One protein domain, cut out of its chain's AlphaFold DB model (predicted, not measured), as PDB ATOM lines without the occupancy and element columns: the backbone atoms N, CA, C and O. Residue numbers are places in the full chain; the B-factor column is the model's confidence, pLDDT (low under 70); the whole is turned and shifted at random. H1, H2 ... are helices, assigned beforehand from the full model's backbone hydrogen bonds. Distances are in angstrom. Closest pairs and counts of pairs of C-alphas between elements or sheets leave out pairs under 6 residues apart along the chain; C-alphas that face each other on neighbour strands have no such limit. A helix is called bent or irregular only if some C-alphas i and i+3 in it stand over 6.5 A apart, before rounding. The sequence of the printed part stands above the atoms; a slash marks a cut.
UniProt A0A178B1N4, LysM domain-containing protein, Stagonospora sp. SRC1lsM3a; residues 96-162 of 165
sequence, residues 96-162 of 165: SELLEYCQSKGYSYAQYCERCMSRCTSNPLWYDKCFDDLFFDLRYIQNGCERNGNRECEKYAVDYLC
ATOM      1  N   SER A  96     106.902  93.339 134.983       91.38
ATOM      2  CA  SER A  96     107.022  92.906 136.379       91.38
ATOM      3  C   SER A  96     108.458  92.968 136.886       91.38
ATOM      4  O   SER A  96     108.677  93.481 137.978       91.38
ATOM      5  N   GLU A  97     109.433  92.514 136.096       88.88
ATOM      6  CA  GLU A  97     110.853  92.570 136.477       88.88
ATOM      7  C   GLU A  97     111.354  94.015 136.567       88.88
ATOM      8  O   GLU A  97     112.096  94.368 137.484       88.88
ATOM      9  N   LEU A  98     110.907  94.872 135.645       90.44
ATOM     10  CA  LEU A  98     111.200  96.306 135.664       90.44
ATOM     11  C   LEU A  98     110.646  96.977 136.926       90.44
ATOM     12  O   LEU A  98     111.353  97.736 137.595       90.44
ATOM     13  N   LEU A  99     109.388  96.682 137.265       91.88
ATOM     14  CA  LEU A  99     108.731  97.223 138.449       91.88
ATOM     15  C   LEU A  99     109.400  96.730 139.738       91.88
ATOM     16  O   LEU A  99     109.674  97.542 140.620       91.88
ATOM     17  N   GLU A 100     109.708  95.434 139.831       92.50
ATOM     18  CA  GLU A 100     110.392  94.842 140.985       92.50
ATOM     19  C   GLU A 100     111.768  95.475 141.201       92.50
ATOM     20  O   GLU A 100     112.102  95.874 142.320       92.50
ATOM     21  N   TYR A 101     112.550  95.642 140.130       91.06
ATOM     22  CA  TYR A 101     113.844  96.308 140.217       91.06
ATOM     23  C   TYR A 101     113.701  97.749 140.718       91.06
ATOM     24  O   TYR A 101     114.383  98.143 141.667       91.06
ATOM     25  N   CYS A 102     112.786  98.522 140.122       92.94
ATOM     26  CA  CYS A 102     112.537  99.896 140.538       92.94
ATOM     27  C   CYS A 102     112.149  99.968 142.023       92.94
ATOM     28  O   CYS A 102     112.709 100.769 142.770       92.94
ATOM     29  N   GLN A 103     111.235  99.110 142.480       94.38
ATOM     30  CA  GLN A 103     110.776  99.097 143.871       94.38
ATOM     31  C   GLN A 103     111.885  98.675 144.842       94.38
ATOM     32  O   GLN A 103     111.994  99.234 145.932       94.38
ATOM     33  N   SER A 104     112.737  97.729 144.437       92.94
ATOM     34  CA  SER A 104     113.881  97.262 145.226       92.94
ATOM     35  C   SER A 104     114.952  98.345 145.411       92.94
ATOM     36  O   SER A 104     115.547  98.455 146.485       92.94
ATOM     37  N   LYS A 105     115.201  99.154 144.374       91.31
ATOM     38  CA  LYS A 105     116.292 100.145 144.341       91.31
ATOM     39  C   LYS A 105     115.856 101.578 144.626       91.31
ATOM     40  O   LYS A 105     116.692 102.405 144.977       91.31
ATOM     41  N   GLY A 106     114.562 101.873 144.536       90.31
ATOM     42  CA  GLY A 106     114.040 103.236 144.597       90.31
ATOM     43  C   GLY A 106     114.021 103.884 145.975       90.31
ATOM     44  O   GLY A 106     113.751 105.079 146.061       90.31
ATOM     45  N   TYR A 107     114.323 103.160 147.058       90.12
ATOM     46  CA  TYR A 107     114.243 103.681 148.432       90.12
ATOM     47  C   TYR A 107     112.886 104.371 148.693       90.12
ATOM     48  O   TYR A 107     111.842 103.758 148.482       90.12
ATOM     49  N   SER A 108     112.867 105.641 149.120       92.62
ATOM     50  CA  SER A 108     111.619 106.388 149.324       92.62
ATOM     51  C   SER A 108     110.867 106.682 148.020       92.62
ATOM     52  O   SER A 108     109.651 106.864 148.042       92.62
ATOM     53  N   TYR A 109     111.548 106.632 146.869       95.00
ATOM     54  CA  TYR A 109     110.926 106.803 145.558       95.00
ATOM     55  C   TYR A 109     110.211 105.549 145.043       95.00
ATOM     56  O   TYR A 109     109.512 105.635 144.034       95.00
ATOM     57  N   ALA A 110     110.336 104.397 145.717       94.44
ATOM     58  CA  ALA A 110     109.725 103.135 145.287       94.44
ATOM     59  C   ALA A 110     108.201 103.249 145.069       94.44
ATOM     60  O   ALA A 110     107.647 102.642 144.154       94.44
ATOM     61  N   GLN A 111     107.528 104.094 145.858       93.88
ATOM     62  CA  GLN A 111     106.094 104.366 145.721       93.88
ATOM     63  C   GLN A 111     105.709 105.082 144.411       93.88
ATOM     64  O   GLN A 111     104.539 105.082 144.040       93.88
ATOM     65  N   TYR A 112     106.668 105.678 143.696       94.00
ATOM     66  CA  TYR A 112     106.439 106.351 142.413       94.00
ATOM     67  C   TYR A 112     106.891 105.517 141.212       94.00
ATOM     68  O   TYR A 112     106.855 106.019 140.090       94.00
ATOM     69  N   CYS A 113     107.299 104.261 141.413       93.38
ATOM     70  CA  CYS A 113     107.844 103.433 140.341       93.38
ATOM     71  C   CYS A 113     106.916 103.314 139.135       93.38
ATOM     72  O   CYS A 113     107.370 103.552 138.024       93.38
ATOM     73  N   GLU A 114     105.618 103.064 139.328       91.81
ATOM     74  CA  GLU A 114     104.667 102.989 138.206       91.81
ATOM     75  C   GLU A 114     104.619 104.285 137.387       91.81
ATOM     76  O   GLU A 114     104.568 104.253 136.161       91.81
ATOM     77  N   ARG A 115     104.708 105.434 138.063       91.75
ATOM     78  CA  ARG A 115     104.718 106.754 137.427       91.75
ATOM     79  C   ARG A 115     106.032 107.043 136.701       91.75
ATOM     80  O   ARG A 115     106.039 107.737 135.691       91.75
ATOM     81  N   CYS A 116     107.145 106.566 137.241       91.38
ATOM     82  CA  CYS A 116     108.479 106.832 136.717       91.38
ATOM     83  C   CYS A 116     108.949 105.802 135.681       91.38
ATOM     84  O   CYS A 116     109.918 106.064 134.974       91.38
ATOM     85  N   MET A 117     108.287 104.645 135.582       88.94
ATOM     86  CA  MET A 117     108.753 103.500 134.800       88.94
ATOM     87  C   MET A 117     108.952 103.835 133.317       88.94
ATOM     88  O   MET A 117     109.964 103.434 132.746       88.94
ATOM     89  N   SER A 118     108.063 104.637 132.714       87.56
ATOM     90  CA  SER A 118     108.133 105.006 131.287       87.56
ATOM     91  C   SER A 118     109.454 105.669 130.878       87.56
ATOM     92  O   SER A 118     109.887 105.541 129.734       87.56
ATOM     93  N   ARG A 119     110.149 106.313 131.827       87.38
ATOM     94  CA  ARG A 119     111.464 106.944 131.628       87.38
ATOM     95  C   ARG A 119     112.533 105.939 131.206       87.38
ATOM     96  O   ARG A 119     113.429 106.299 130.451       87.38
ATOM     97  N   CYS A 120     112.427 104.707 131.699       88.12
ATOM     98  CA  CYS A 120     113.451 103.675 131.560       88.12
ATOM     99  C   CYS A 120     113.028 102.483 130.699       88.12
ATOM    100  O   CYS A 120     113.853 101.623 130.404       88.12
ATOM    101  N   THR A 121     111.778 102.436 130.235       81.44
ATOM    102  CA  THR A 121     111.287 101.350 129.369       81.44
ATOM    103  C   THR A 121     111.528 101.575 127.880       81.44
ATOM    104  O   THR A 121     111.269 100.674 127.090       81.44
ATOM    105  N   SER A 122     112.021 102.749 127.471       80.00
ATOM    106  CA  SER A 122     112.376 103.030 126.070       80.00
ATOM    107  C   SER A 122     113.629 102.273 125.612       80.00
ATOM    108  O   SER A 122     113.747 101.939 124.435       80.00
ATOM    109  N   ASN A 123     114.534 101.950 126.542       80.75
ATOM    110  CA  ASN A 123     115.652 101.033 126.336       80.75
ATOM    111  C   ASN A 123     115.642  99.957 127.439       80.75
ATOM    112  O   ASN A 123     116.407 100.042 128.405       80.75
ATOM    113  N   PRO A 124     114.779  98.933 127.311       80.19
ATOM    114  CA  PRO A 124     114.581  97.927 128.351       80.19
ATOM    115  C   PRO A 124     115.800  97.019 128.539       80.19
ATOM    116  O   PRO A 124     115.822  96.230 129.470       80.19
ATOM    117  N   LEU A 125     116.831  97.104 127.699       83.81
ATOM    118  CA  LEU A 125     118.066  96.346 127.902       83.81
ATOM    119  C   LEU A 125     118.972  96.969 128.974       83.81
ATOM    120  O   LEU A 125     119.737  96.248 129.608       83.81
ATOM    121  N   TRP A 126     118.853  98.280 129.201       86.75
ATOM    122  CA  TRP A 126     119.720  99.080 130.082       86.75
ATOM    123  C   TRP A 126     118.920  99.740 131.213       86.75
ATOM    124  O   TRP A 126     119.274 100.811 131.712       86.75
ATOM    125  N   TYR A 127     117.796  99.122 131.591       89.38
ATOM    126  CA  TYR A 127     116.866  99.701 132.557       89.38
ATOM    127  C   TYR A 127     117.496  99.902 133.934       89.38
ATOM    128  O   TYR A 127     117.164 100.873 134.604       89.38
ATOM    129  N   ASP A 128     118.397  99.012 134.358       89.56
ATOM    130  CA  ASP A 128     119.054  99.077 135.661       89.56
ATOM    131  C   ASP A 128     119.910 100.338 135.768       89.56
ATOM    132  O   ASP A 128     119.708 101.143 136.676       89.56
ATOM    133  N   LYS A 129     120.750 100.588 134.757       88.56
ATOM    134  CA  LYS A 129     121.511 101.835 134.656       88.56
ATOM    135  C   LYS A 129     120.588 103.057 134.585       88.56
ATOM    136  O   LYS A 129     120.834 104.053 135.258       88.56
ATOM    137  N   CYS A 130     119.518 102.987 133.792       91.38
ATOM    138  CA  CYS A 130     118.570 104.096 133.692       91.38
ATOM    139  C   CYS A 130     117.915 104.431 135.040       91.38
ATOM    140  O   CYS A 130     117.782 105.604 135.385       91.38
ATOM    141  N   PHE A 131     117.508 103.421 135.813       92.31
ATOM    142  CA  PHE A 131     116.922 103.638 137.132       92.31
ATOM    143  C   PHE A 131     117.947 104.174 138.131       92.31
ATOM    144  O   PHE A 131     117.603 105.073 138.896       92.31
ATOM    145  N   ASP A 132     119.190 103.689 138.106       89.31
ATOM    146  CA  ASP A 132     120.268 104.232 138.939       89.31
ATOM    147  C   ASP A 132     120.485 105.732 138.661       89.31
ATOM    148  O   ASP A 132     120.495 106.541 139.597       89.31
ATOM    149  N   ASP A 133     120.555 106.118 137.382       90.62
ATOM    150  CA  ASP A 133     120.668 107.517 136.954       90.62
ATOM    151  C   ASP A 133     119.425 108.333 137.388       90.62
ATOM    152  O   ASP A 133     119.543 109.422 137.955       90.62
ATOM    153  N   LEU A 134     118.214 107.785 137.222       93.12
ATOM    154  CA  LEU A 134     116.965 108.431 137.645       93.12
ATOM    155  C   LEU A 134     116.926 108.687 139.159       93.12
ATOM    156  O   LEU A 134     116.516 109.766 139.592       93.12
ATOM    157  N   PHE A 135     117.312 107.709 139.981       94.19
ATOM    158  CA  PHE A 135     117.305 107.860 141.437       94.19
ATOM    159  C   PHE A 135     118.382 108.833 141.916       94.19
ATOM    160  O   PHE A 135     118.161 109.550 142.900       94.19
ATOM    161  N   PHE A 136     119.519 108.896 141.218       93.56
ATOM    162  CA  PHE A 136     120.524 109.927 141.442       93.56
ATOM    163  C   PHE A 136     119.948 111.326 141.180       93.56
ATOM    164  O   PHE A 136     120.033 112.194 142.055       93.56
ATOM    165  N   ASP A 137     119.283 111.526 140.042       95.44
ATOM    166  CA  ASP A 137     118.688 112.813 139.670       95.44
ATOM    167  C   ASP A 137     117.546 113.228 140.608       95.44
ATOM    168  O   ASP A 137     117.484 114.381 141.048       95.44
ATOM    169  N   LEU A 138     116.662 112.293 140.977       96.25
ATOM    170  CA  LEU A 138     115.592 112.534 141.954       96.25
ATOM    171  C   LEU A 138     116.173 113.043 143.277       96.25
ATOM    172  O   LEU A 138     115.728 114.068 143.804       96.25
ATOM    173  N   ARG A 139     117.220 112.376 143.771       96.38
ATOM    174  CA  ARG A 139     117.906 112.758 145.008       96.38
ATOM    175  C   ARG A 139     118.602 114.105 144.883       96.38
ATOM    176  O   ARG A 139     118.545 114.909 145.810       96.38
ATOM    177  N   TYR A 140     119.247 114.367 143.752       96.88
ATOM    178  CA  TYR A 140     119.899 115.645 143.490       96.88
ATOM    179  C   TYR A 140     118.899 116.809 143.560       96.88
ATOM    180  O   TYR A 140     119.140 117.797 144.260       96.88
ATOM    181  N   ILE A 141     117.745 116.667 142.904       96.81
ATOM    182  CA  ILE A 141     116.691 117.689 142.887       96.81
ATOM    183  C   ILE A 141     116.052 117.851 144.264       96.81
ATOM    184  O   ILE A 141     115.869 118.984 144.721       96.81
ATOM    185  N   GLN A 142     115.746 116.745 144.945       97.31
ATOM    186  CA  GLN A 142     115.198 116.779 146.297       97.31
ATOM    187  C   GLN A 142     116.139 117.523 147.253       97.31
ATOM    188  O   GLN A 142     115.707 118.475 147.903       97.31
ATOM    189  N   ASN A 143     117.428 117.173 147.269       97.38
ATOM    190  CA  ASN A 143     118.430 117.844 148.099       97.38
ATOM    191  C   ASN A 143     118.522 119.347 147.780       97.38
ATOM    192  O   ASN A 143     118.666 120.177 148.678       97.38
ATOM    193  N   GLY A 144     118.434 119.721 146.499       97.81
ATOM    194  CA  GLY A 144     118.395 121.123 146.077       97.81
ATOM    195  C   GLY A 144     117.164 121.867 146.606       97.81
ATOM    196  O   GLY A 144     117.279 122.996 147.081       97.81
ATOM    197  N   CYS A 145     115.995 121.232 146.571       98.06
ATOM    198  CA  CYS A 145     114.761 121.769 147.143       98.06
ATOM    199  C   CYS A 145     114.873 121.952 148.668       98.06
ATOM    200  O   CYS A 145     114.569 123.034 149.176       98.06
ATOM    201  N   GLU A 146     115.385 120.949 149.385       97.75
ATOM    202  CA  GLU A 146     115.540 120.970 150.847       97.75
ATOM    203  C   GLU A 146     116.513 122.062 151.304       97.75
ATOM    204  O   GLU A 146     116.228 122.805 152.243       97.75
ATOM    205  N   ARG A 147     117.634 122.237 150.590       97.88
ATOM    206  CA  ARG A 147     118.614 123.301 150.870       97.88
ATOM    207  C   ARG A 147     118.039 124.712 150.761       97.88
ATOM    208  O   ARG A 147     118.578 125.623 151.385       97.88
ATOM    209  N   ASN A 148     116.968 124.892 149.993       97.00
ATOM    210  CA  ASN A 148     116.271 126.169 149.856       97.00
ATOM    211  C   ASN A 148     115.167 126.370 150.912       97.00
ATOM    212  O   ASN A 148     114.438 127.356 150.847       97.00
ATOM    213  N   GLY A 149     115.023 125.457 151.881       96.56
ATOM    214  CA  GLY A 149     114.005 125.542 152.932       96.56
ATOM    215  C   GLY A 149     112.584 125.241 152.449       96.56
ATOM    216  O   GLY A 149     111.618 125.563 153.143       96.56
ATOM    217  N   ASN A 150     112.445 124.639 151.265       97.50
ATOM    218  CA  ASN A 150     111.153 124.234 150.726       97.50
ATOM    219  C   ASN A 150     110.643 122.950 151.406       97.50
ATOM    220  O   ASN A 150     111.369 122.260 152.122       97.50
ATOM    221  N   ARG A 151     109.365 122.630 151.184       96.31
ATOM    222  CA  ARG A 151     108.699 121.416 151.684       96.31
ATOM    223  C   ARG A 151     108.225 120.560 150.512       96.31
ATOM    224  O   ARG A 151     108.210 121.033 149.383       96.31
ATOM    225  N   GLU A 152     107.831 119.319 150.798       96.00
ATOM    226  CA  GLU A 152     107.349 118.357 149.789       96.00
ATOM    227  C   GLU A 152     108.382 118.074 148.679       96.00
ATOM    228  O   GLU A 152     108.037 117.805 147.531       96.00
ATOM    229  N   CYS A 153     109.670 118.119 149.028       97.06
ATOM    230  CA  CYS A 153     110.764 118.072 148.061       97.06
ATOM    231  C   CYS A 153     110.889 116.743 147.308       97.06
ATOM    232  O   CYS A 153     111.279 116.745 146.142       97.06
ATOM    233  N   GLU A 154     110.510 115.628 147.934       95.44
ATOM    234  CA  GLU A 154     110.410 114.331 147.257       95.44
ATOM    235  C   GLU A 154     109.363 114.382 146.134       95.44
ATOM    236  O   GLU A 154     109.668 114.103 144.975       95.44
ATOM    237  N   LYS A 155     108.141 114.823 146.465       94.88
ATOM    238  CA  LYS A 155     107.045 114.986 145.503       94.88
ATOM    239  C   LYS A 155     107.433 115.955 144.387       94.88
ATOM    240  O   LYS A 155     107.203 115.654 143.222       94.88
ATOM    241  N   TYR A 156     108.064 117.076 144.730       95.38
ATOM    242  CA  TYR A 156     108.563 118.049 143.760       95.38
ATOM    243  C   TYR A 156     109.559 117.427 142.768       95.38
ATOM    244  O   TYR A 156     109.427 117.630 141.561       95.38
ATOM    245  N   ALA A 157     110.530 116.644 143.249       96.06
ATOM    246  CA  ALA A 157     111.503 115.975 142.387       96.06
ATOM    247  C   ALA A 157     110.825 114.985 141.425       96.06
ATOM    248  O   ALA A 157     111.118 114.976 140.227       96.06
ATOM    249  N   VAL A 158     109.867 114.206 141.934       95.56
ATOM    250  CA  VAL A 158     109.073 113.267 141.131       95.56
ATOM    251  C   VAL A 158     108.206 113.999 140.111       95.56
ATOM    252  O   VAL A 158     108.148 113.577 138.963       95.56
ATOM    253  N   ASP A 159     107.554 115.100 140.482       94.25
ATOM    254  CA  ASP A 159     106.730 115.893 139.565       94.25
ATOM    255  C   ASP A 159     107.563 116.526 138.443       94.25
ATOM    256  O   ASP A 159     107.105 116.619 137.301       94.25
ATOM    257  N   TYR A 160     108.798 116.925 138.749       93.62
ATOM    258  CA  TYR A 160     109.726 117.475 137.767       93.62
ATOM    259  C   TYR A 160     110.230 116.411 136.786       93.62
ATOM    260  O   TYR A 160     110.267 116.656 135.574       93.62
ATOM    261  N   LEU A 161     110.623 115.243 137.304       93.38
ATOM    262  CA  LEU A 161     111.194 114.174 136.498       93.38
ATOM    263  C   LEU A 161     110.105 113.269 135.910       93.38
ATOM    264  O   LEU A 161     109.915 113.232 134.701       93.38
ATOM    265  N   CYS A 162     109.337 112.567 136.724       92.75
ATOM    266  CA  CYS A 162     108.352 111.582 136.282       92.75
ATOM    267  C   CYS A 162     107.025 112.238 135.867       92.75
ATOM    268  O   CYS A 162     105.974 112.029 136.481       92.75
TER     269      CYS A 162
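What this domain is: This is residues 96 to 162 of the 165 residues of the protein "LysM domain-containing protein" of Stagonospora sp. SRC1lsM3a (UniProt A0A178B1N4). One long helix, H3, runs along most of a rod-shaped domain, and three shorter helices cover one side of it. The hairpin of H1 and H2 lies toward H3's first residues, and H4 folds back on its later part, side by side with H2. The printed part has 67 residues with four named helices in the order H1, H2, H3, H4 and no named strand; its class is all helix. It is compact, with a radius of gyration of the C-alphas of 11.9 A and spans of 38 by 17 by 16 A.

How they stand to each other: H3, residues 127 to 147, touches H4, residues 153 to 161, with residues 138 to 146 alone, at a steep tilt of 49 degrees, opposite ways; the closest C-alphas, of Gln 142 and Cys 153, are 4.9 A apart. With residues 127 to 132 alone H3 touches H1, residues 96 to 105, at a steep tilt of 39 degrees; the closest C-alphas, of Cys 102 and Phe 131, are 6.7 A apart. H1 and H2, residues 107 to 119, form a helical hairpin at a steep tilt of 38 degrees, with the C-alphas of Gln 103 and Ala 110 closest at 4.4 A. H2 touches H4 at a shallow tilt of 13 degrees, the same way; the closest C-alphas, of Tyr 112 and Val 158, are 7.5 A apart. H2 and H3 are close but not clearly touching, and H1 and H4 are apart. In H1, H3 and H4 every O i to N i+4 pair is within hydrogen-bond range; in H2 2 of 9 are, beside 6 of 10 O i to N i+3 pairs.

Where its parts are: H3 is 29.9 A long, from C-alpha 127 at (116.866, 99.701, 132.557) to C-alpha 147 at (118.614, 123.301, 150.870). H1 begins at C-alpha 96, (107.022, 92.906, 136.379), and is 14.2 A long. H2 is 17.3 A long and irregular, with C-alphas 111 and 114 7.8 A apart. H4 is 12.2 A long.

The domain as a whole: The C-alphas of Leu 125 and Gly 149 are the two farthest apart, at 38.7 A. The printed part has no cut. The links H1 to H2 and H3 to H4 are tight, and H2 to H3 is short. The mean pLDDT of the printed part is 92.4, and no printed residue is under 70.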